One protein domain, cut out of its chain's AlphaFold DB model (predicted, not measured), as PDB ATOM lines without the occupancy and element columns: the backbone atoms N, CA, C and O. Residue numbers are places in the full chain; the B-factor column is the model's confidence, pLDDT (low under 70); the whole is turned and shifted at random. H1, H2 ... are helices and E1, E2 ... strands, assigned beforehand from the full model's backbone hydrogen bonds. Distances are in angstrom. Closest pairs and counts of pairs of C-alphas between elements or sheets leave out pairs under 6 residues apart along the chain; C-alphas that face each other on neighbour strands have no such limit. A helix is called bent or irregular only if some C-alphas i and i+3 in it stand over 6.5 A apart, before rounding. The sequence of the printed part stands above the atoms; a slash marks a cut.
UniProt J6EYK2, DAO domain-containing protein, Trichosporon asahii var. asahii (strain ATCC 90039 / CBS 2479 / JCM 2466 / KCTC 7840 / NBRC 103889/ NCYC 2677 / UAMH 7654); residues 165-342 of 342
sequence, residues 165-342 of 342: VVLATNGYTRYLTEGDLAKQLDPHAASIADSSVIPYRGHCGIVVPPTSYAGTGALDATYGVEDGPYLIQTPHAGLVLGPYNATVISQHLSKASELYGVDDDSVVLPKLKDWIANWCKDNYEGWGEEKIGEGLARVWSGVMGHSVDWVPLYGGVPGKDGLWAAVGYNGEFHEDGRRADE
ATOM      1  N   VAL A 165     213.467 308.613 265.607       94.38
ATOM      2  CA  VAL A 165     212.801 308.866 266.889       94.38
ATOM      3  C   VAL A 165     213.877 309.072 267.946       94.38
ATOM      4  O   VAL A 165     214.803 308.274 268.034       94.38
ATOM      5  N   VAL A 166     213.758 310.134 268.742       94.62
ATOM      6  CA  VAL A 166     214.665 310.411 269.863       94.62
ATOM      7  C   VAL A 166     213.897 310.250 271.168       94.62
ATOM      8  O   VAL A 166     212.915 310.954 271.403       94.62
ATOM      9  N   LEU A 167     214.341 309.327 272.017       91.81
ATOM     10  CA  LEU A 167     213.840 309.168 273.376       91.81
ATOM     11  C   LEU A 167     214.470 310.245 274.258       91.81
ATOM     12  O   LEU A 167     215.675 310.234 274.477       91.81
ATOM     13  N   ALA A 168     213.642 311.156 274.763       93.19
ATOM     14  CA  ALA A 168     214.023 312.193 275.725       93.19
ATOM     15  C   ALA A 168     213.103 312.149 276.962       93.19
ATOM     16  O   ALA A 168     212.696 313.175 277.500       93.19
ATOM     17  N   THR A 169     212.707 310.939 277.370       90.25
ATOM     18  CA  THR A 169     211.695 310.681 278.414       90.25
ATOM     19  C   THR A 169     212.294 310.395 279.794       90.25
ATOM     20  O   THR A 169     211.559 310.189 280.757       90.25
ATOM     21  N   ASN A 170     213.626 310.415 279.907       89.88
ATOM     22  CA  ASN A 170     214.398 310.226 281.136       89.88
ATOM     23  C   ASN A 170     213.891 309.054 282.009       89.88
ATOM     24  O   ASN A 170     213.900 307.918 281.535       89.88
ATOM     25  N   GLY A 171     213.415 309.290 283.239       85.44
ATOM     26  CA  GLY A 171     212.911 308.233 284.130       85.44
ATOM     27  C   GLY A 171     211.747 307.414 283.552       85.44
ATOM     28  O   GLY A 171     211.604 306.240 283.873       85.44
ATOM     29  N   TYR A 172     210.975 307.971 282.617       88.12
ATOM     30  CA  TYR A 172     209.842 307.289 281.980       88.12
ATOM     31  C   TYR A 172     210.243 306.420 280.777       88.12
ATOM     32  O   TYR A 172     209.388 305.803 280.145       88.12
ATOM     33  N   THR A 173     211.536 306.348 280.438       85.12
ATOM     34  CA  THR A 173     212.035 305.588 279.274       85.12
ATOM     35  C   THR A 173     211.664 304.112 279.331       85.12
ATOM     36  O   THR A 173     211.296 303.548 278.302       85.12
ATOM     37  N   ARG A 174     211.669 303.516 280.532       78.56
ATOM     38  CA  ARG A 174     211.286 302.114 280.765       78.56
ATOM     39  C   ARG A 174     209.892 301.753 280.240       78.56
ATOM     40  O   ARG A 174     209.617 300.595 279.990       78.56
ATOM     41  N   TYR A 175     208.995 302.719 280.037       80.12
ATOM     42  CA  TYR A 175     207.658 302.441 279.503       80.12
ATOM     43  C   TYR A 175     207.613 302.290 277.977       80.12
ATOM     44  O   TYR A 175     206.604 301.840 277.443       80.12
ATOM     45  N   LEU A 176     208.688 302.650 277.266       80.00
ATOM     46  CA  LEU A 176     208.733 302.694 275.797       80.00
ATOM     47  C   LEU A 176     209.661 301.643 275.173       80.00
ATOM     48  O   LEU A 176     209.788 301.579 273.948       80.00
ATOM     49  N   THR A 177     210.315 300.815 275.986       67.19
ATOM     50  CA  THR A 177     211.252 299.783 275.537       67.19
ATOM     51  C   THR A 177     210.617 298.393 275.581       67.19
ATOM     52  O   THR A 177     210.001 297.996 276.563       67.19
ATOM     53  N   GLU A 178     210.785 297.628 274.496       55.62
ATOM     54  CA  GLU A 178     210.124 296.330 274.233       55.62
ATOM     55  C   GLU A 178     210.391 295.218 275.279       55.62
ATOM     56  O   GLU A 178     209.764 294.167 275.207       55.62
ATOM     57  N   GLY A 179     211.268 295.439 276.267       53.31
ATOM     58  CA  GLY A 179     211.531 294.508 277.373       53.31
ATOM     59  C   GLY A 179     210.655 294.690 278.624       53.31
ATOM     60  O   GLY A 179     210.599 293.785 279.452       53.31
ATOM     61  N   ASP A 180     209.942 295.814 278.763       51.12
ATOM     62  CA  ASP A 180     209.348 296.226 280.049       51.12
ATOM     63  C   ASP A 180     207.808 296.138 280.111       51.12
ATOM     64  O   ASP A 180     207.236 296.076 281.202       51.12
ATOM     65  N   LEU A 181     207.110 296.017 278.971       41.47
ATOM     66  CA  LEU A 181     205.654 295.770 278.942       41.47
ATOM     67  C   LEU A 181     205.269 294.406 279.550       41.47
ATOM     68  O   LEU A 181     204.155 294.245 280.044       41.47
ATOM     69  N   ALA A 182     206.194 293.442 279.587       36.09
ATOM     70  CA  ALA A 182     205.984 292.139 280.223       36.09
ATOM     71  C   ALA A 182     206.011 292.186 281.768       36.09
ATOM     72  O   ALA A 182     205.600 291.220 282.408       36.09
ATOM     73  N   LYS A 183     206.459 293.294 282.385       45.59
ATOM     74  CA  LYS A 183     206.621 293.428 283.848       45.59
ATOM     75  C   LYS A 183     205.549 294.278 284.535       45.59
ATOM     76  O   LYS A 183     205.626 294.486 285.741       45.59
ATOM     77  N   GLN A 184     204.486 294.674 283.827       43.00
ATOM     78  CA  GLN A 184     203.280 295.237 284.462       43.00
ATOM     79  C   GLN A 184     202.591 294.264 285.448       43.00
ATOM     80  O   GLN A 184     201.684 294.674 286.167       43.00
ATOM     81  N   LEU A 185     203.009 292.992 285.498       41.69
ATOM     82  CA  LEU A 185     202.412 291.944 286.331       41.69
ATOM     83  C   LEU A 185     203.159 291.662 287.648       41.69
ATOM     84  O   LEU A 185     202.600 290.971 288.495       41.69
ATOM     85  N   ASP A 186     204.373 292.190 287.851       41.91
ATOM     86  CA  ASP A 186     205.091 292.047 289.126       41.91
ATOM     87  C   ASP A 186     206.034 293.246 289.386       41.91
ATOM     88  O   ASP A 186     207.143 293.298 288.843       41.91
ATOM     89  N   PRO A 187     205.623 294.208 290.236       42.91
ATOM     90  CA  PRO A 187     206.442 295.345 290.667       42.91
ATOM     91  C   PRO A 187     207.767 294.951 291.343       42.91
ATOM     92  O   PRO A 187     208.643 295.802 291.491       42.91
ATOM     93  N   HIS A 188     207.932 293.685 291.739       41.34
ATOM     94  CA  HIS A 188     209.135 293.151 292.376       41.34
ATOM     95  C   HIS A 188     210.068 292.400 291.405       41.34
ATOM     96  O   HIS A 188     211.189 292.065 291.784       41.34
ATOM     97  N   ALA A 189     209.659 292.175 290.148       36.41
ATOM     98  CA  ALA A 189     210.444 291.442 289.144       36.41
ATOM     99  C   ALA A 189     211.323 292.336 288.243       36.41
ATOM    100  O   ALA A 189     212.040 291.846 287.363       36.41
ATOM    101  N   ALA A 190     211.288 293.658 288.417       37.50
ATOM    102  CA  ALA A 190     212.210 294.570 287.747       37.50
ATOM    103  C   ALA A 190     213.510 294.666 288.558       37.50
ATOM    104  O   ALA A 190     213.641 295.516 289.436       37.50
ATOM    105  N   SER A 191     214.471 293.778 288.292       35.44
ATOM    106  CA  SER A 191     215.813 293.961 288.838       35.44
ATOM    107  C   SER A 191     216.480 295.173 288.176       35.44
ATOM    108  O   SER A 191     216.255 295.449 286.994       35.44
ATOM    109  N   ILE A 192     217.349 295.860 288.922       37.41
ATOM    110  CA  ILE A 192     218.241 296.928 288.429       37.41
ATOM    111  C   ILE A 192     219.043 296.479 287.187       37.41
ATOM    112  O   ILE A 192     219.491 297.312 286.408       37.41
ATOM    113  N   ALA A 193     219.208 295.167 286.977       35.84
ATOM    114  CA  ALA A 193     219.964 294.598 285.867       35.84
ATOM    115  C   ALA A 193     219.193 294.535 284.534       35.84
ATOM    116  O   ALA A 193     219.821 294.321 283.499       35.84
ATOM    117  N   ASP A 194     217.869 294.735 284.537       41.72
ATOM    118  CA  ASP A 194     217.030 294.560 283.339       41.72
ATOM    119  C   ASP A 194     216.579 295.878 282.696       41.72
ATOM    120  O   ASP A 194     216.061 295.866 281.581       41.72
ATOM    121  N   SER A 195     216.761 297.013 283.381       54.44
ATOM    122  CA  SER A 195     216.371 298.329 282.875       54.44
ATOM    123  C   SER A 195     217.584 299.238 282.750       54.44
ATOM    124  O   SER A 195     218.320 299.453 283.708       54.44
ATOM    125  N   SER A 196     217.786 299.802 281.559       65.69
ATOM    126  CA  SER A 196     218.898 300.723 281.308       65.69
ATOM    127  C   SER A 196     218.734 302.064 282.035       65.69
ATOM    128  O   SER A 196     219.722 302.777 282.192       65.69
ATOM    129  N   VAL A 197     217.511 302.413 282.466       78.88
ATOM    130  CA  VAL A 197     217.200 303.640 283.217       78.88
ATOM    131  C   VAL A 197     216.099 303.381 284.245       78.88
ATOM    132  O   VAL A 197     214.995 302.967 283.898       78.88
ATOM    133  N   ILE A 198     216.367 303.708 285.505       81.75
ATOM    134  CA  ILE A 198     215.459 303.527 286.637       81.75
ATOM    135  C   ILE A 198     214.929 304.895 287.089       81.75
ATOM    136  O   ILE A 198     215.733 305.803 287.310       81.75
ATOM    137  N   PRO A 199     213.605 305.075 287.255       88.25
ATOM    138  CA  PRO A 199     213.054 306.281 287.860       88.25
ATOM    139  C   PRO A 199     213.606 306.495 289.270       88.25
ATOM    140  O   PRO A 199     213.650 305.557 290.069       88.25
ATOM    141  N   TYR A 200     213.976 307.728 289.591       88.62
ATOM    142  CA  TYR A 200     214.330 308.131 290.944       88.62
ATOM    143  C   TYR A 200     213.545 309.374 291.350       88.62
ATOM    144  O   TYR A 200     213.625 310.410 290.687       88.62
ATOM    145  N   ARG A 201     212.826 309.293 292.470       92.62
ATOM    146  CA  ARG A 201     212.084 310.420 293.035       92.62
ATOM    147  C   ARG A 201     212.982 311.304 293.901       92.62
ATOM    148  O   ARG A 201     213.216 311.024 295.078       92.62
ATOM    149  N   GLY A 202     213.444 312.411 293.328       93.94
ATOM    150  CA  GLY A 202     214.181 313.460 294.033       93.94
ATOM    151  C   GLY A 202     213.258 314.440 294.754       93.94
ATOM    152  O   GLY A 202     212.087 314.567 294.406       93.94
ATOM    153  N   HIS A 203     213.792 315.142 295.754       96.06
ATOM    154  CA  HIS A 203     213.087 316.203 296.474       96.06
ATOM    155  C   HIS A 203     213.927 317.475 296.491       96.06
ATOM    156  O   HIS A 203     215.140 317.427 296.689       96.06
ATOM    157  N   CYS A 204     213.268 318.611 296.311       96.62
ATOM    158  CA  CYS A 204     213.868 319.932 296.423       96.62
ATOM    159  C   CYS A 204     212.899 320.861 297.143       96.62
ATOM    160  O   CYS A 204     211.686 320.646 297.158       96.62
ATOM    161  N   GLY A 205     213.427 321.929 297.714       96.88
ATOM    162  CA  GLY A 205     212.610 323.005 298.229       96.88
ATOM    163  C   GLY A 205     213.261 324.350 298.035       96.88
ATOM    164  O   GLY A 205     214.390 324.468 297.560       96.88
ATOM    165  N   ILE A 206     212.497 325.368 298.396       96.88
ATOM    166  CA  ILE A 206     212.937 326.746 298.431       96.88
ATOM    167  C   ILE A 206     212.752 327.296 299.838       96.88
ATOM    168  O   ILE A 206     211.665 327.209 300.422       96.88
ATOM    169  N   VAL A 207     213.841 327.840 300.367       97.44
ATOM    170  CA  VAL A 207     213.927 328.476 301.678       97.44
ATOM    171  C   VAL A 207     214.248 329.946 301.462       97.44
ATOM    172  O   VAL A 207     215.243 330.290 300.824       97.44
ATOM    173  N   VAL A 208     213.400 330.824 301.981       97.06
ATOM    174  CA  VAL A 208     213.645 332.265 301.972       97.06
ATOM    175  C   VAL A 208     214.587 332.572 303.140       97.06
ATOM    176  O   VAL A 208     214.196 332.366 304.289       97.06
ATOM    177  N   PRO A 209     215.834 333.009 302.885       96.06
ATOM    178  CA  PRO A 209     216.798 333.222 303.955       96.06
ATOM    179  C   PRO A 209     216.416 334.429 304.829       96.06
ATOM    180  O   PRO A 209     215.790 335.367 304.325       96.06
ATOM    181  N   PRO A 210     216.850 334.466 306.101       96.00
ATOM    182  CA  PRO A 210     216.721 335.649 306.939       96.00
ATOM    183  C   PRO A 210     217.588 336.793 306.408       96.00
ATOM    184  O   PRO A 210     218.527 336.594 305.634       96.00
ATOM    185  N   THR A 211     217.352 338.013 306.897       93.94
ATOM    186  CA  THR A 211     218.116 339.200 306.467       93.94
ATOM    187  C   THR A 211     219.637 339.089 306.661       93.94
ATOM    188  O   THR A 211     220.380 339.785 305.974       93.94
ATOM    189  N   SER A 212     220.125 338.212 307.553       95.06
ATOM    190  CA  SER A 212     221.567 337.941 307.720       95.06
ATOM    191  C   SER A 212     222.196 337.148 306.561       95.06
ATOM    192  O   SER A 212     223.424 337.072 306.456       95.06
ATOM    193  N   TYR A 213     221.365 336.587 305.679       95.12
ATOM    194  CA  TYR A 213     221.729 335.854 304.465       95.12
ATOM    195  C   TYR A 213     221.152 336.507 303.191       95.12
ATOM    196  O   TYR A 213     221.027 335.866 302.148       95.12
ATOM    197  N   ALA A 214     220.813 337.800 303.252       90.94
ATOM    198  CA  ALA A 214     220.285 338.578 302.131       90.94
ATOM    199  C   ALA A 214     221.173 339.792 301.796       90.94
ATOM    200  O   ALA A 214     222.006 340.222 302.599       90.94
ATOM    201  N   GLY A 215     220.995 340.371 300.604       89.56
ATOM    202  CA  GLY A 215     221.754 341.546 300.162       89.56
ATOM    203  C   GLY A 215     223.262 341.284 300.152       89.56
ATOM    204  O   GLY A 215     223.722 340.337 299.526       89.56
ATOM    205  N   THR A 216     224.039 342.089 300.877       90.75
ATOM    206  CA  THR A 216     225.495 341.889 301.024       90.75
ATOM    207  C   THR A 216     225.867 340.655 301.849       90.75
ATOM    208  O   THR A 216     227.019 340.243 301.825       90.75
ATOM    209  N   GLY A 217     224.916 340.090 302.599       92.00
ATOM    210  CA  GLY A 217     225.070 338.830 303.326       92.00
ATOM    211  C   GLY A 217     224.634 337.604 302.523       92.00
ATOM    212  O   GLY A 217     224.643 336.508 303.071       92.00
ATOM    213  N   ALA A 218     224.227 337.769 301.262       93.56
ATOM    214  CA  ALA A 218     223.895 336.664 300.369       93.56
ATOM    215  C   ALA A 218     225.057 335.673 300.212       93.56
ATOM    216  O   ALA A 218     226.230 336.039 300.295       93.56
ATOM    217  N   LEU A 219     224.719 334.417 299.934       94.38
ATOM    218  CA  LEU A 219     225.667 333.464 299.381       94.38
ATOM    219  C   LEU A 219     226.042 333.902 297.958       94.38
ATOM    220  O   LEU A 219     225.192 334.291 297.159       94.38
ATOM    221  N   ASP A 220     227.331 333.837 297.646       93.00
ATOM    222  CA  ASP A 220     227.912 334.313 296.385       93.00
ATOM    223  C   ASP A 220     228.313 333.172 295.436       93.00
ATOM    224  O   ASP A 220     229.012 333.388 294.444       93.00
ATOM    225  N   ALA A 221     227.904 331.950 295.767       95.12
ATOM    226  CA  ALA A 221     228.261 330.726 295.076       95.12
ATOM    227  C   ALA A 221     227.097 329.731 295.079       95.12
ATOM    228  O   ALA A 221     226.130 329.873 295.831       95.12
ATOM    229  N   THR A 222     227.212 328.694 294.252       95.19
ATOM    230  CA  THR A 222     226.444 327.461 294.453       95.19
ATOM    231  C   THR A 222     227.216 326.531 295.385       95.19
ATOM    232  O   THR A 222     228.431 326.659 295.539       95.19
ATOM    233  N   TYR A 223     226.517 325.622 296.049       96.31
ATOM    234  CA  TYR A 223     227.081 324.776 297.094       96.31
ATOM    235  C   TYR A 223     226.752 323.321 296.800       96.31
ATOM    236  O   TYR A 223     225.629 323.014 296.412       96.31
ATOM    237  N   GLY A 224     227.727 322.449 297.008       95.94
ATOM    238  CA  GLY A 224     227.529 321.034 297.270       95.94
ATOM    239  C   GLY A 224     228.182 320.723 298.609       95.94
ATOM    240  O   GLY A 224     229.311 321.141 298.853       95.94
ATOM    241  N   VAL A 225     227.446 320.092 299.517       96.62
ATOM    242  CA  VAL A 225     227.920 319.845 300.883       96.62
ATOM    243  C   VAL A 225     227.956 318.347 301.147       96.62
ATOM    244  O   VAL A 225     226.971 317.663 300.873       96.62
ATOM    245  N   GLU A 226     229.079 317.858 301.679       95.00
ATOM    246  CA  GLU A 226     229.257 316.465 302.104       95.00
ATOM    247  C   GLU A 226     228.144 316.063 303.076       95.00
ATOM    248  O   GLU A 226     227.887 316.767 304.055       95.00
ATOM    249  N   ASP A 227     227.463 314.948 302.782       91.31
ATOM    250  CA  ASP A 227     226.277 314.508 303.527       91.31
ATOM    251  C   ASP A 227     225.251 315.654 303.717       91.31
ATOM    252  O   ASP A 227     224.553 315.765 304.722       91.31
ATOM    253  N   GLY A 228     225.145 316.553 302.745       94.31
ATOM    254  CA  GLY A 228     224.291 317.730 302.803       94.31
ATOM    255  C   GLY A 228     223.534 317.952 301.498       94.31
ATOM    256  O   GLY A 228     223.300 317.020 300.724       94.31
ATOM    257  N   PRO A 229     223.066 319.183 301.257       96.12
ATOM    258  CA  PRO A 229     222.389 319.523 300.030       96.12
ATOM    259  C   PRO A 229     223.376 319.954 298.952       96.12
ATOM    260  O   PRO A 229     224.456 320.486 299.227       96.12
ATOM    261  N   TYR A 230     222.915 319.857 297.711       94.62
ATOM    262  CA  TYR A 230     223.259 320.863 296.717       94.62
ATOM    263  C   TYR A 230     222.310 322.050 296.870       94.62
ATOM    264  O   TYR A 230     221.114 321.886 297.128       94.62
ATOM    265  N   LEU A 231     222.833 323.259 296.708       95.31
ATOM    266  CA  LEU A 231     222.075 324.483 296.905       95.31
ATOM    267  C   LEU A 231     222.524 325.578 295.942       95.31
ATOM    268  O   LEU A 231     223.711 325.759 295.662       95.31
ATOM    269  N   ILE A 232     221.557 326.359 295.475       95.00
ATOM    270  CA  ILE A 232     221.786 327.589 294.724       95.00
ATOM    271  C   ILE A 232     221.058 328.745 295.400       95.00
ATOM    272  O   ILE A 232     219.942 328.588 295.899       95.00
ATOM    273  N   GLN A 233     221.657 329.932 295.364       92.12
ATOM    274  CA  GLN A 233     220.928 331.156 295.648       92.12
ATOM    275  C   GLN A 233     220.288 331.679 294.362       92.12
ATOM    276  O   GLN A 233     220.968 331.948 293.374       92.12
ATOM    277  N   THR A 234     218.968 331.840 294.379       89.88
ATOM    278  CA  THR A 234     218.248 332.452 293.262       89.88
ATOM    279  C   THR A 234     218.299 333.982 293.362       89.88
ATOM    280  O   THR A 234     218.301 334.517 294.476       89.88
ATOM    281  N   PRO A 235     218.263 334.718 292.236       83.19
ATOM    282  CA  PRO A 235     218.235 336.184 292.266       83.19
ATOM    283  C   PRO A 235     216.996 336.789 292.948       83.19
ATOM    284  O   PRO A 235     217.033 337.949 293.357       83.19
ATOM    285  N   HIS A 236     215.891 336.037 293.047       75.94
ATOM    286  CA  HIS A 236     214.576 336.593 293.390       75.94
ATOM    287  C   HIS A 236     213.805 335.868 294.499       75.94
ATOM    288  O   HIS A 236     212.904 336.475 295.071       75.94
ATOM    289  N   ALA A 237     214.090 334.595 294.787       72.62
ATOM    290  CA  ALA A 237     213.142 333.742 295.513       72.62
ATOM    291  C   ALA A 237     213.716 333.045 296.762       72.62
ATOM    292  O   ALA A 237     212.956 332.466 297.531       72.62
ATOM    293  N   GLY A 238     215.030 333.120 296.993       91.56
ATOM    294  CA  GLY A 238     215.707 332.470 298.119       91.56
ATOM    295  C   GLY A 238     216.649 331.350 297.685       91.56
ATOM    296  O   GLY A 238     217.129 331.329 296.548       91.56
ATOM    297  N   LEU A 239     216.937 330.443 298.611       96.62
ATOM    298  CA  LEU A 239     217.833 329.309 298.431       96.62
ATOM    299  C   LEU A 239     217.033 328.106 297.935       96.62
ATOM    300  O   LEU A 239     216.110 327.662 298.616       96.62
ATOM    301  N   VAL A 240     217.370 327.582 296.759       96.94
ATOM    302  CA  VAL A 240     216.818 326.316 296.262       96.94
ATOM    303  C   VAL A 240     217.801 325.212 296.599       96.94
ATOM    304  O   VAL A 240     218.972 325.317 296.239       96.94
ATOM    305  N   LEU A 241     217.328 324.171 297.276       97.12
ATOM    306  CA  LEU A 241     218.163 323.080 297.762       97.12
ATOM    307  C   LEU A 241     217.461 321.731 297.723       97.12
ATOM    308  O   LEU A 241     216.242 321.643 297.882       97.12
ATOM    309  N   GLY A 242     218.254 320.679 297.565       95.81
ATOM    310  CA  GLY A 242     217.821 319.295 297.684       95.81
ATOM    311  C   GLY A 242     218.964 318.425 298.205       95.81
ATOM    312  O   GLY A 242     220.126 318.746 297.955       95.81
ATOM    313  N   PRO A 243     218.674 317.353 298.957       94.69
ATOM    314  CA  PRO A 243     219.700 316.405 299.374       94.69
ATOM    315  C   PRO A 243     220.165 315.548 298.193       94.69
ATOM    316  O   PRO A 243     219.380 315.229 297.292       94.69
ATOM    317  N   TYR A 244     221.420 315.107 298.237       90.19
ATOM    318  CA  TYR A 244     221.884 314.042 297.350       90.19
ATOM    319  C   TYR A 244     221.221 312.711 297.705       90.19
ATOM    320  O   TYR A 244     220.825 312.473 298.846       90.19
ATOM    321  N   ASN A 245     221.130 311.801 296.736       86.56
ATOM    322  CA  ASN A 245     220.632 310.444 296.970       86.56
ATOM    323  C   ASN A 245     221.407 309.729 298.090       86.56
ATOM    324  O   ASN A 245     220.791 309.109 298.955       86.56
ATOM    325  N   ALA A 246     222.737 309.859 298.102       84.06
ATOM    326  CA  ALA A 246     223.596 309.297 299.135       84.06
ATOM    327  C   ALA A 246     223.242 309.865 300.514       84.06
ATOM    328  O   ALA A 246     223.040 309.088 301.443       84.06
ATOM    329  N   THR A 247     223.045 311.184 300.618       91.56
ATOM    330  CA  THR A 247     222.619 311.869 301.849       91.56
ATOM    331  C   THR A 247     221.273 311.365 302.360       91.56
ATOM    332  O   THR A 247     221.113 311.118 303.553       91.56
ATOM    333  N   VAL A 248     220.290 311.178 301.470       92.62
ATOM    334  CA  VAL A 248     218.957 310.689 301.863       92.62
ATOM    335  C   VAL A 248     219.042 309.322 302.543       92.62
ATOM    336  O   VAL A 248     218.353 309.091 303.542       92.62
ATOM    337  N   ILE A 249     219.887 308.432 302.019       89.38
ATOM    338  CA  ILE A 249     220.085 307.084 302.557       89.38
ATOM    339  C   ILE A 249     220.971 307.111 303.809       89.38
ATOM    340  O   ILE A 249     220.574 306.552 304.834       89.38
ATOM    341  N   SER A 250     222.125 307.790 303.761       88.25
ATOM    342  CA  SER A 250     223.103 307.833 304.861       88.25
ATOM    343  C   SER A 250     222.534 308.476 306.125       88.25
ATOM    344  O   SER A 250     222.846 308.037 307.229       88.25
ATOM    345  N   GLN A 251     221.641 309.457 305.977       90.62
ATOM    346  CA  GLN A 251     220.975 310.130 307.095       90.62
ATOM    347  C   GLN A 251     219.595 309.557 307.434       90.62
ATOM    348  O   GLN A 251     218.867 310.130 308.248       90.62
ATOM    349  N   HIS A 252     219.204 308.432 306.828       92.69
ATOM    350  CA  HIS A 252     217.928 307.760 307.099       92.69
ATOM    351  C   HIS A 252     216.695 308.678 306.936       92.69
ATOM    352  O   HIS A 252     215.705 308.585 307.687       92.69
ATOM    353  N   LEU A 253     216.749 309.570 305.942       93.94
ATOM    354  CA  LEU A 253     215.666 310.500 305.611       93.94
ATOM    355  C   LEU A 253     214.540 309.802 304.839       93.94
ATOM    356  O   LEU A 253     213.388 310.217 304.926       93.94
ATOM    357  N   SER A 254     214.859 308.723 304.122       94.31
ATOM    358  CA  SER A 254     213.908 307.855 303.421       94.31
ATOM    359  C   SER A 254     214.521 306.469 303.201       94.31
ATOM    360  O   SER A 254     215.711 306.266 303.441       94.31
ATOM    361  N   LYS A 255     213.719 305.508 302.731       90.19
ATOM    362  CA  LYS A 255     214.196 304.197 302.264       90.19
ATOM    363  C   LYS A 255     214.405 304.191 300.753       90.19
ATOM    364  O   LYS A 255     213.708 304.908 300.036       90.19
ATOM    365  N   ALA A 256     215.297 303.328 300.264       86.56
ATOM    366  CA  ALA A 256     215.540 303.157 298.831       86.56
ATOM    367  C   ALA A 256     214.255 302.805 298.055       86.56
ATOM    368  O   ALA A 256     214.011 303.363 296.988       86.56
ATOM    369  N   SER A 257     213.382 301.969 298.626       87.50
ATOM    370  CA  SER A 257     212.100 301.579 298.019       87.50
ATOM    371  C   SER A 257     211.092 302.722 297.844       87.50
ATOM    372  O   SER A 257     210.136 302.578 297.091       87.50
ATOM    373  N   GLU A 258     211.283 303.858 298.520       89.38
ATOM    374  CA  GLU A 258     210.443 305.054 298.370       89.38
ATOM    375  C   GLU A 258     211.026 306.060 297.365       89.38
ATOM    376  O   GLU A 258     210.444 307.126 297.148       89.38
ATOM    377  N   LEU A 259     212.182 305.754 296.772       88.00
ATOM    378  CA  LEU A 259     212.909 306.650 295.874       88.00
ATOM    379  C   LEU A 259     213.160 305.994 294.519       88.00
ATOM    380  O   LEU A 259     212.880 306.603 293.493       88.00
ATOM    381  N   TYR A 260     213.674 304.763 294.511       86.75
ATOM    382  CA  TYR A 260     214.045 304.032 293.303       86.75
ATOM    383  C   TYR A 260     212.864 303.248 292.737       86.75
ATOM    384  O   TYR A 260     212.125 302.589 293.465       86.75
ATOM    385  N   GLY A 261     212.700 303.308 291.416       84.31
ATOM    386  CA  GLY A 261     211.571 302.702 290.715       84.31
ATOM    387  C   GLY A 261     210.250 303.445 290.920       84.31
ATOM    388  O   GLY A 261     209.225 302.959 290.447       84.31
ATOM    389  N   VAL A 262     210.277 304.604 291.587       88.06
ATOM    390  CA  VAL A 262     209.110 305.440 291.873       88.06
ATOM    391  C   VAL A 262     209.051 306.585 290.871       88.06
ATOM    392  O   VAL A 262     209.965 307.405 290.792       88.06
ATOM    393  N   ASP A 263     207.960 306.645 290.123       88.31
ATOM    394  CA  ASP A 263     207.682 307.655 289.101       88.31
ATOM    395  C   ASP A 263     206.462 308.538 289.425       88.31
ATOM    396  O   ASP A 263     206.073 309.378 288.612       88.31
ATOM    397  N   ASP A 264     205.899 308.377 290.628       91.81
ATOM    398  CA  ASP A 264     204.908 309.274 291.226       91.81
ATOM    399  C   ASP A 264     205.596 310.390 292.031       91.81
ATOM    400  O   ASP A 264     205.985 310.214 293.197       91.81
ATOM    401  N   ASP A 265     205.728 311.555 291.398       93.81
ATOM    402  CA  ASP A 265     206.223 312.804 291.982       93.81
ATOM    403  C   ASP A 265     205.113 313.718 292.533       93.81
ATOM    404  O   ASP A 265     205.350 314.885 292.846       93.81
ATOM    405  N   SER A 266     203.897 313.202 292.738       95.94
ATOM    406  CA  SER A 266     202.846 313.955 293.438       95.94
ATOM    407  C   SER A 266     203.056 314.009 294.958       95.94
ATOM    408  O   SER A 266     202.376 314.757 295.669       95.94
ATOM    409  N   VAL A 267     204.014 313.233 295.472       95.19
ATOM    410  CA  VAL A 267     204.244 313.025 296.904       95.19
ATOM    411  C   VAL A 267     205.548 313.677 297.351       95.19
ATOM    412  O   VAL A 267     206.609 313.433 296.780       95.19
ATOM    413  N   VAL A 268     205.470 314.443 298.441       96.62
ATOM    414  CA  VAL A 268     206.624 314.935 299.203       96.62
ATOM    415  C   VAL A 268     206.741 314.138 300.496       96.62
ATOM    416  O   VAL A 268     205.800 314.102 301.293       96.62
ATOM    417  N   LEU A 269     207.903 313.532 300.736       96.50
ATOM    418  CA  LEU A 269     208.141 312.750 301.947       96.50
ATOM    419  C   LEU A 269     208.312 313.663 303.178       96.50
ATOM    420  O   LEU A 269     209.123 314.593 303.131       96.50
ATOM    421  N   PRO A 270     207.610 313.399 304.303       96.12
ATOM    422  CA  PRO A 270     207.622 314.283 305.472       96.12
ATOM    423  C   PRO A 270     209.017 314.562 306.040       96.12
ATOM    424  O   PRO A 270     209.374 315.718 306.236       96.12
ATOM    425  N   LYS A 271     209.849 313.526 306.213       96.88
ATOM    426  CA  LYS A 271     211.223 313.686 306.719       96.88
ATOM    427  C   LYS A 271     212.092 314.563 305.816       96.88
ATOM    428  O   LYS A 271     212.892 315.340 306.321       96.88
ATOM    429  N   LEU A 272     211.930 314.456 304.496       96.75
ATOM    430  CA  LEU A 272     212.667 315.294 303.546       96.75
ATOM    431  C   LEU A 272     212.179 316.738 303.591       96.75
ATOM    432  O   LEU A 272     212.994 317.653 303.539       96.75
ATOM    433  N   LYS A 273     210.869 316.958 303.750       97.50
ATOM    434  CA  LYS A 273     210.323 318.300 303.971       97.50
ATOM    435  C   LYS A 273     210.916 318.939 305.227       97.50
ATOM    436  O   LYS A 273     211.367 320.079 305.153       97.50
ATOM    437  N   ASP A 274     210.923 318.215 306.341       97.81
ATOM    438  CA  ASP A 274     211.454 318.719 307.609       97.81
ATOM    439  C   ASP A 274     212.964 318.966 307.518       97.81
ATOM    440  O   ASP A 274     213.449 319.997 307.973       97.81
ATOM    441  N   TRP A 275     213.712 318.072 306.871       97.94
ATOM    442  CA  TRP A 275     215.143 318.264 306.646       97.94
ATOM    443  C   TRP A 275     215.417 319.518 305.806       97.94
ATOM    444  O   TRP A 275     216.183 320.377 306.229       97.94
ATOM    445  N   ILE A 276     214.728 319.694 304.672       98.06
ATOM    446  CA  ILE A 276     214.897 320.868 303.796       98.06
ATOM    447  C   ILE A 276     214.537 322.165 304.532       98.06
ATOM    448  O   ILE A 276     215.210 323.177 304.352       98.06
ATOM    449  N   ALA A 277     213.501 322.141 305.375       97.62
ATOM    450  CA  ALA A 277     213.077 323.308 306.145       97.62
ATOM    451  C   ALA A 277     214.136 323.793 307.141       97.62
ATOM    452  O   ALA A 277     214.194 324.982 307.438       97.62
ATOM    453  N   ASN A 278     214.929 322.867 307.686       97.62
ATOM    454  CA  ASN A 278     215.795 323.140 308.826       97.62
ATOM    455  C   ASN A 278     217.290 323.129 308.476       97.62
ATOM    456  O   ASN A 278     218.083 323.723 309.201       97.62
ATOM    457  N   TRP A 279     217.691 322.529 307.350       97.75
ATOM    458  CA  TRP A 279     219.105 322.296 307.065       97.75
ATOM    459  C   TRP A 279     219.949 323.577 307.104       97.75
ATOM    460  O   TRP A 279     220.985 323.603 307.762       97.75
ATOM    461  N   CYS A 280     219.500 324.660 306.457       97.12
ATOM    462  CA  CYS A 280     220.258 325.912 306.427       97.12
ATOM    463  C   CYS A 280     220.480 326.489 307.830       97.12
ATOM    464  O   CYS A 280     221.617 326.794 308.175       97.12
ATOM    465  N   LYS A 281     219.434 326.598 308.657       96.31
ATOM    466  CA  LYS A 281     219.561 327.173 310.005       96.31
ATOM    467  C   LYS A 281     220.417 326.333 310.950       96.31
ATOM    468  O   LYS A 281     221.069 326.892 311.825       96.31
ATOM    469  N   ASP A 282     220.434 325.018 310.751       96.75
ATOM    470  CA  ASP A 282     221.181 324.096 311.604       96.75
ATOM    471  C   ASP A 282     222.680 324.065 311.251       96.75
ATOM    472  O   ASP A 282     223.503 323.695 312.087       96.75
ATOM    473  N   ASN A 283     223.049 324.461 310.025       97.19
ATOM    474  CA  ASN A 283     224.405 324.278 309.493       97.19
ATOM    475  C   ASN A 283     225.146 325.585 309.174       97.19
ATOM    476  O   ASN A 283     226.379 325.609 309.196       97.19
ATOM    477  N   TYR A 284     224.429 326.670 308.880       97.25
ATOM    478  CA  TYR A 284     225.032 327.948 308.517       97.25
ATOM    479  C   TYR A 284     225.281 328.867 309.720       97.25
ATOM    480  O   TYR A 284     224.431 329.081 310.583       97.25
ATOM    481  N   GLU A 285     226.458 329.487 309.743       96.38
ATOM    482  CA  GLU A 285     226.868 330.402 310.805       96.38
ATOM    483  C   GLU A 285     226.175 331.764 310.753       96.38
ATOM    484  O   GLU A 285     226.227 332.491 309.759       96.38
ATOM    485  N   GLY A 286     225.605 332.180 311.884       95.56
ATOM    486  CA  GLY A 286     224.907 333.461 311.959       95.56
ATOM    487  C   GLY A 286     223.605 333.466 311.153       95.56
ATOM    488  O   GLY A 286     223.157 334.532 310.712       95.56
ATOM    489  N   TRP A 287     223.000 332.290 310.941       96.75
ATOM    490  CA  TRP A 287     221.621 332.213 310.477       96.75
ATOM    491  C   TRP A 287     220.730 332.931 311.491       96.75
ATOM    492  O   TRP A 287     220.701 332.590 312.672       96.75
ATOM    493  N   GLY A 288     220.106 334.018 311.043       94.69
ATOM    494  CA  GLY A 288     219.300 334.878 311.897       94.69
ATOM    495  C   GLY A 288     217.954 334.249 312.233       94.69
ATOM    496  O   GLY A 288     217.586 333.200 311.711       94.69
ATOM    497  N   GLU A 289     217.196 334.930 313.088       95.44
ATOM    498  CA  GLU A 289     215.796 334.588 313.329       95.44
ATOM    499  C   GLU A 289     214.972 334.791 312.050       95.44
ATOM    500  O   GLU A 289     215.013 335.869 311.449       95.44
ATOM    501  N   GLU A 290     214.230 333.755 311.653       96.12
ATOM    502  CA  GLU A 290     213.313 333.782 310.514       96.12
ATOM    503  C   GLU A 290     212.030 334.539 310.881       96.12
ATOM    504  O   GLU A 290     211.336 334.216 311.847       96.12
ATOM    505  N   LYS A 291     211.703 335.559 310.094       94.94
ATOM    506  CA  LYS A 291     210.490 336.372 310.225       94.94
ATOM    507  C   LYS A 291     209.343 335.804 309.392       94.94
ATOM    508  O   LYS A 291     209.499 334.880 308.602       94.94
ATOM    509  N   ILE A 292     208.160 336.406 309.527       93.62
ATOM    510  CA  ILE A 292     207.007 336.081 308.675       93.62
ATOM    511  C   ILE A 292     207.400 336.250 307.199       93.62
ATOM    512  O   ILE A 292     207.749 337.350 306.773       93.62
ATOM    513  N   GLY A 293     207.298 335.165 306.432       91.75
ATOM    514  CA  GLY A 293     207.682 335.114 305.018       91.75
ATOM    515  C   GLY A 293     209.103 334.600 304.759       91.75
ATOM    516  O   GLY A 293     209.438 334.365 303.601       91.75
ATOM    517  N   GLU A 294     209.905 334.393 305.804       95.62
ATOM    518  CA  GLU A 294     211.211 333.723 305.764       95.62
ATOM    519  C   GLU A 294     211.065 332.243 306.188       95.62
ATOM    520  O   GLU A 294     210.023 331.827 306.700       95.62
ATOM    521  N   GLY A 295     212.096 331.433 305.940       96.50
ATOM    522  CA  GLY A 295     212.083 329.988 306.177       96.50
ATOM    523  C   GLY A 295     211.530 329.195 304.988       96.50
ATOM    524  O   GLY A 295     211.605 329.624 303.832       96.50
ATOM    525  N   LEU A 296     211.004 327.995 305.245       97.12
ATOM    526  CA  LEU A 296     210.512 327.113 304.185       97.12
ATOM    527  C   LEU A 296     209.305 327.723 303.453       97.12
ATOM    528  O   LEU A 296     208.214 327.817 304.012       97.12
ATOM    529  N   ALA A 297     209.467 328.018 302.163       96.06
ATOM    530  CA  ALA A 297     208.383 328.518 301.322       96.06
ATOM    531  C   ALA A 297     207.670 327.396 300.552       96.06
ATOM    532  O   ALA A 297     206.441 327.375 300.480       96.06
ATOM    533  N   ARG A 298     208.413 326.439 299.977       96.06
ATOM    534  CA  ARG A 298     207.820 325.298 299.256       96.06
ATOM    535  C   ARG A 298     208.769 324.109 299.191       96.06
ATOM    536  O   ARG A 298     209.972 324.293 299.071       96.06
ATOM    537  N   VAL A 299     208.207 322.902 299.185       97.75
ATOM    538  CA  VAL A 299     208.899 321.653 298.831       97.75
ATOM    539  C   VAL A 299     208.138 320.990 297.693       97.75
ATOM    540  O   VAL A 299     206.910 321.092 297.621       97.75
ATOM    541  N   TRP A 300     208.865 320.343 296.798       97.50
ATOM    542  CA  TRP A 300     208.329 319.526 295.721       97.50
ATOM    543  C   TRP A 300     209.199 318.282 295.532       97.50
ATOM    544  O   TRP A 300     210.318 318.195 296.045       97.50
ATOM    545  N   SER A 301     208.673 317.319 294.789       96.50
ATOM    546  CA  SER A 301     209.439 316.196 294.268       96.50
ATOM    547  C   SER A 301     209.429 316.214 292.740       96.50
ATOM    548  O   SER A 301     208.761 317.043 292.118       96.50
ATOM    549  N   GLY A 302     210.266 315.372 292.145       94.44
ATOM    550  CA  GLY A 302     210.361 315.186 290.702       94.44
ATOM    551  C   GLY A 302     211.024 313.855 290.371       94.44
ATOM    552  O   GLY A 302     211.680 313.257 291.228       94.44
ATOM    553  N   VAL A 303     210.871 313.404 289.127       92.75
ATOM    554  CA  VAL A 303     211.430 312.129 288.655       92.75
ATOM    555  C   VAL A 303     212.673 312.353 287.792       92.75
ATOM    556  O   VAL A 303     212.625 313.010 286.752       92.75
ATOM    557  N   MET A 304     213.788 311.755 288.204       89.56
ATOM    558  CA  MET A 304     215.022 311.629 287.424       89.56
ATOM    559  C   MET A 304     215.128 310.223 286.822       89.56
ATOM    560  O   MET A 304     214.405 309.312 287.221       89.56
ATOM    561  N   GLY A 305     216.017 310.040 285.846       84.81
ATOM    562  CA  GLY A 305     216.358 308.723 285.316       84.81
ATOM    563  C   GLY A 305     217.783 308.363 285.702       84.81
ATOM    564  O   GLY A 305     218.709 309.064 285.315       84.81
ATOM    565  N   HIS A 306     217.960 307.287 286.460       79.50
ATOM    566  CA  HIS A 306     219.271 306.766 286.833       79.50
ATOM    567  C   HIS A 306     219.651 305.626 285.900       79.50
ATOM    568  O   HIS A 306     218.978 304.597 285.876       79.50
ATOM    569  N   SER A 307     220.727 305.795 285.143       75.56
ATOM    570  CA  SER A 307     221.402 304.659 284.522       75.56
ATOM    571  C   SER A 307     222.137 303.831 285.579       75.56
ATOM    572  O   SER A 307     222.389 304.287 286.698       75.56
ATOM    573  N   VAL A 308     222.477 302.590 285.230       68.56
ATOM    574  CA  VAL A 308     223.164 301.646 286.132       68.56
ATOM    575  C   VAL A 308     224.498 302.202 286.638       68.56
ATOM    576  O   VAL A 308     224.905 301.925 287.768       68.56
ATOM    577  N   ASP A 309     225.177 302.978 285.805       66.69
ATOM    578  CA  ASP A 309     226.507 303.517 286.042       66.69
ATOM    579  C   ASP A 309     226.545 305.029 286.264       66.69
ATOM    580  O   ASP A 309     227.636 305.584 286.399       66.69
ATOM    581  N   TRP A 310     225.377 305.665 286.387       72.38
ATOM    582  CA  TRP A 310     225.233 307.092 286.683       72.38
ATOM    583  C   TRP A 310     225.760 308.025 285.591       72.38
ATOM    584  O   TRP A 310     225.961 309.201 285.871       72.38
ATOM    585  N   VAL A 311     225.948 307.509 284.372       76.25
ATOM    586  CA  VAL A 311     226.290 308.292 283.181       76.25
ATOM    587  C   VAL A 311     225.089 308.320 282.227       76.25
ATOM    588  O   VAL A 311     224.459 307.277 282.011       76.25
ATOM    589  N   PRO A 312     224.747 309.468 281.618       79.69
ATOM    590  CA  PRO A 312     223.652 309.537 280.659       79.69
ATOM    591  C   PRO A 312     223.844 308.611 279.449       79.69
ATOM    592  O   PRO A 312     224.939 308.462 278.906       79.69
ATOM    593  N   LEU A 313     222.740 308.049 278.959       80.31
ATOM    594  CA  LEU A 313     222.697 307.268 277.726       80.31
ATOM    595  C   LEU A 313     222.344 308.192 276.560       80.31
ATOM    596  O   LEU A 313     221.199 308.643 276.428       80.31
ATOM    597  N   TYR A 314     223.332 308.454 275.705       84.94
ATOM    598  CA  TYR A 314     223.203 309.341 274.554       84.94
ATOM    599  C   TYR A 314     223.691 308.674 273.261       84.94
ATOM    600  O   TYR A 314     224.825 308.201 273.191       84.94
ATOM    601  N   GLY A 315     222.857 308.666 272.217       86.50
ATOM    602  CA  GLY A 315     223.220 308.165 270.886       86.50
ATOM    603  C   GLY A 315     222.215 307.182 270.286       86.50
ATOM    604  O   GLY A 315     221.063 307.115 270.704       86.50
ATOM    605  N   GLY A 316     222.638 306.451 269.250       84.94
ATOM    606  CA  GLY A 316     221.802 305.453 268.575       84.94
ATOM    607  C   GLY A 316     221.573 304.218 269.448       84.94
ATOM    608  O   GLY A 316     222.506 303.725 270.081       84.94
ATOM    609  N   VAL A 317     220.343 303.703 269.474       83.56
ATOM    610  CA  VAL A 317     219.994 302.509 270.253       83.56
ATOM    611  C   VAL A 317     220.466 301.252 269.503       83.56
ATOM    612  O   VAL A 317     220.047 301.038 268.361       83.56
ATOM    613  N   PRO A 318     221.311 300.393 270.110       78.38
ATOM    614  CA  PRO A 318     221.847 299.212 269.438       78.38
ATOM    615  C   PRO A 318     220.758 298.292 268.876       78.38
ATOM    616  O   PRO A 318     219.797 297.947 269.563       78.38
ATOM    617  N   GLY A 319     220.916 297.891 267.612       80.12
ATOM    618  CA  GLY A 319     219.979 297.000 266.918       80.12
ATOM    619  C   GLY A 319     218.627 297.626 266.558       80.12
ATOM    620  O   GLY A 319     217.761 296.916 266.055       80.12
ATOM    621  N   LYS A 320     218.427 298.931 266.797       84.06
ATOM    622  CA  LYS A 320     217.171 299.646 266.529       84.06
ATOM    623  C   LYS A 320     217.414 300.848 265.620       84.06
ATOM    624  O   LYS A 320     217.422 301.993 266.062       84.06
ATOM    625  N   ASP A 321     217.595 300.581 264.329       89.31
ATOM    626  CA  ASP A 321     217.881 301.613 263.327       89.31
ATOM    627  C   ASP A 321     216.858 302.759 263.351       89.31
ATOM    628  O   ASP A 321     215.640 302.549 263.327       89.31
ATOM    629  N   GLY A 322     217.366 303.992 263.394       89.56
ATOM    630  CA  GLY A 322     216.557 305.209 263.478       89.56
ATOM    631  C   GLY A 322     216.037 305.539 264.881       89.56
ATOM    632  O   GLY A 322     215.426 306.592 265.054       89.56
ATOM    633  N   LEU A 323     216.282 304.702 265.893       89.25
ATOM    634  CA  LEU A 323     215.982 305.032 267.284       89.25
ATOM    635  C   LEU A 323     217.227 305.575 267.983       89.25
ATOM    636  O   LEU A 323     218.302 304.980 267.941       89.25
ATOM    637  N   TRP A 324     217.054 306.699 268.661       90.94
ATOM    638  CA  TRP A 324     218.089 307.401 269.407       90.94
ATOM    639  C   TRP A 324     217.621 307.610 270.844       90.94
ATOM    640  O   TRP A 324     216.421 307.688 271.104       90.94
ATOM    641  N   ALA A 325     218.558 307.741 271.773       86.88
ATOM    642  CA  ALA A 325     218.292 308.010 273.173       86.88
ATOM    643  C   ALA A 325     219.100 309.219 273.656       86.88
ATOM    644  O   ALA A 325     220.236 309.425 273.237       86.88
ATOM    645  N   ALA A 326     218.473 310.012 274.517       89.94
ATOM    646  CA  ALA A 326     219.055 311.046 275.355       89.94
ATOM    647  C   ALA A 326     218.327 310.953 276.709       89.94
ATOM    648  O   ALA A 326     217.341 311.649 276.966       89.94
ATOM    649  N   VAL A 327     218.743 309.994 277.533       87.62
ATOM    650  CA  VAL A 327     218.037 309.560 278.752       87.62
ATOM    651  C   VAL A 327     219.040 309.213 279.852       87.62
ATOM    652  O   VAL A 327     220.239 309.164 279.602       87.62
ATOM    653  N   GLY A 328     218.568 308.946 281.071       82.00
ATOM    654  CA  GLY A 328     219.465 308.614 282.182       82.00
ATOM    655  C   GLY A 328     220.198 309.836 282.734       82.00
ATOM    656  O   GLY A 328     221.271 309.698 283.303       82.00
ATOM    657  N   TYR A 329     219.634 311.032 282.542       85.50
ATOM    658  CA  TYR A 329     220.145 312.248 283.160       85.50
ATOM    659  C   TYR A 329     219.712 312.256 284.634       85.50
ATOM    660  O   TYR A 329     218.558 312.555 284.964       85.50
ATOM    661  N   ASN A 330     220.657 311.904 285.500       75.31
ATOM    662  CA  ASN A 330     220.527 311.619 286.934       75.31
ATOM    663  C   ASN A 330     220.782 312.832 287.849       75.31
ATOM    664  O   ASN A 330     220.962 312.661 289.051       75.31
ATOM    665  N   GLY A 331     220.810 314.050 287.294       65.25
ATOM    666  CA  GLY A 331     221.061 315.277 288.064       65.25
ATOM    667  C   GLY A 331     222.495 315.383 288.596       65.25
ATOM    668  O   GLY A 331     222.676 315.864 289.707       65.25
ATOM    669  N   GLU A 332     223.470 314.889 287.819       56.91
ATOM    670  CA  GLU A 332     224.849 314.581 288.226       56.91
ATOM    671  C   GLU A 332     225.455 315.472 289.322       56.91
ATOM    672  O   GLU A 332     225.690 316.671 289.160       56.91
ATOM    673  N   PHE A 333     225.796 314.778 290.409       42.12
ATOM    674  CA  PHE A 333     226.878 315.068 291.335       42.12
ATOM    675  C   PHE A 333     227.517 313.734 291.733       42.12
ATOM    676  O   PHE A 333     226.841 312.830 292.228       42.12
ATOM    677  N   HIS A 334     228.820 313.593 291.487       38.44
ATOM    678  CA  HIS A 334     229.584 312.406 291.856       38.44
ATOM    679  C   HIS A 334     229.984 312.453 293.337       38.44
ATOM    680  O   HIS A 334     231.082 312.897 293.671       38.44
ATOM    681  N   GLU A 335     229.138 311.924 294.222       33.53
ATOM    682  CA  GLU A 335     229.624 311.347 295.479       33.53
ATOM    683  C   GLU A 335     229.845 309.837 295.296       33.53
ATOM    684  O   GLU A 335     228.928 309.042 295.113       33.53
ATOM    685  N   ASP A 336     231.128 309.488 295.277       36.03
ATOM    686  CA  ASP A 336     231.760 308.182 295.456       36.03
ATOM    687  C   ASP A 336     230.847 306.984 295.809       36.03
ATOM    688  O   ASP A 336     230.389 306.845 296.942       36.03
ATOM    689  N   GLY A 337     230.679 306.065 294.847       34.00
ATOM    690  CA  GLY A 337     230.876 304.612 295.006       34.00
ATOM    691  C   GLY A 337     230.012 303.803 295.985       34.00
ATOM    692  O   GLY A 337     230.070 302.571 295.943       34.00
ATOM    693  N   ARG A 338     229.205 304.423 296.844       30.25
ATOM    694  CA  ARG A 338     228.336 303.720 297.786       30.25
ATOM    695  C   ARG A 338     227.039 303.355 297.075       30.25
ATOM    696  O   ARG A 338     226.110 304.155 296.993       30.25
ATOM    697  N   ARG A 339     226.970 302.125 296.553       30.25
ATOM    698  CA  ARG A 339     225.664 301.501 296.310       30.25
ATOM    699  C   ARG A 339     224.905 301.501 297.634       30.25
ATOM    700  O   ARG A 339     225.450 301.089 298.656       30.25
ATOM    701  N   ALA A 340     223.650 301.928 297.584       28.41
ATOM    702  CA  ALA A 340     222.655 301.533 298.566       28.41
ATOM    703  C   ALA A 340     222.329 300.049 298.326       28.41
ATOM    704  O   ALA A 340     221.274 299.719 297.798       28.41
ATOM    705  N   ASP A 341     223.286 299.168 298.614       26.00
ATOM    706  CA  ASP A 341     223.009 297.745 298.769       26.00
ATOM    707  C   ASP A 341     222.629 297.544 300.242       26.00
ATOM    708  O   ASP A 341     223.456 297.104 301.032       26.00
ATOM    709  N   GLU A 342     221.412 297.979 300.595       27.69
ATOM    710  CA  GLU A 342     220.580 297.494 301.715       27.69
ATOM    711  C   GLU A 342     219.134 298.011 301.607       27.69
ATOM    712  O   GLU A 342     218.919 299.249 301.557       27.69
TER     713      GLU A 342
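What this domain is: This is residues 165 to 342 of the 342 residues of the protein "DAO domain-containing protein" of Trichosporon asahii var. asahii (strain ATCC 90039 / CBS 2479 / JCM 2466 / KCTC 7840 / NBRC 103889/ NCYC 2677 / UAMH 7654) (UniProt J6EYK2). A long ribbon of two strands, E2 and E6, runs through the middle and widens at one end into a twisted five-strand sheet, with H3 packed on one face. At the ribbon's other end is a small three-strand sheet, E1, E8 and E7, with H1 at the junction. The 178 printed residues hold E1 H1 E2 E3 E4 E5 H2 H3 E6 E7 E8 in chain order, three named helices and eight named strands; the class is mixed, helices and strands, with under half of the residues in named elements. The large sheet, E3 E4 E5 E2 E6, is antiparallel, the small one mixed. The whole is elongated, 58 by 32 by 29 A, and only just compact, close to loose, with a radius of gyration of the C-alphas of 18.7 A.

How they stand to each other: In the large sheet, E2, residues 197 to 208, and E6, residues 295 to 307, are antiparallel, with N 202 and O 302 2.9 A apart. E6 bends by 61 degrees at residue 298. E5, residues 238 to 243, is on the other side of E2, with N 205 and O 241 2.8 A apart. E4, residues 229 to 234, and E5 form a hairpin, with N 232 and O 240 2.9 A apart. E3, residues 222 to 225, is an edge strand and forms a hairpin with E4, with N 223 and O 231 2.8 A apart. E3 E4 E5 is a meander, each strand the antiparallel neighbour of the one before; E2 E3 E4 E5 is a Greek key, the first strand the antiparallel neighbour of the fourth. H3, residues 270 to 283, is on the sheet at a height of 8.5 A, slantwise to the strands, at 50 degrees to E2 on the local plane; C-alphas Gly 205 and Ile 276, the closest of E2 and H3, are 6.4 A apart. H2, residues 245 to 250, is on the same face, over none of the strands. E5, H2 H3, E6 is a split strand-helix-strand unit, two strands running the same way with E2 between them, its crossover right-handed. H1, residues 170 to 175, is on the opposite face; the closest C-alphas of H1 and E6, Gly 171 and Gly 305, are 3.7 A apart. H1 only grazes the small sheet, where E8, residues 323 to 327, is parallel to E1, residues 165 to 167, with N 167 and O 324 2.8 A apart, and forms a hairpin with E7, residues 313 to 316, with N 315 and O 325 2.9 A apart. In H2 every O i to N i+4 pair is within hydrogen-bond range, in H3 8 of 10, and in H1 0 of 2, beside 2 of 3 O i to N i+3 pairs.

Where its parts are: E2 is 34.4 A long from first to last C-alpha, E6 34.6 A and H3 19.9 A. C-alpha 165, where E1 begins, is at (212.801, 308.866, 266.889); C-alpha 327, where E8 ends, is at (218.037, 309.560, 278.752). H1 and H3 are irregular: C-alphas 171 and 174 are 7.2 A apart, C-alphas 277 and 280 7.6 A.

The domain as a whole: The C-alphas farthest apart, of Glu 289 and Asp 321, are 59.9 A apart. The printed part has no cut and ends at the chain's last residue, 342. The links H1 to E2, E2 to E3, H2 to H3 and H3 to E6 are long. The pLDDT is under 70 in residues 177 to 196, 308 to 309 and 331 to 342; its mean over the printed part is 82.1.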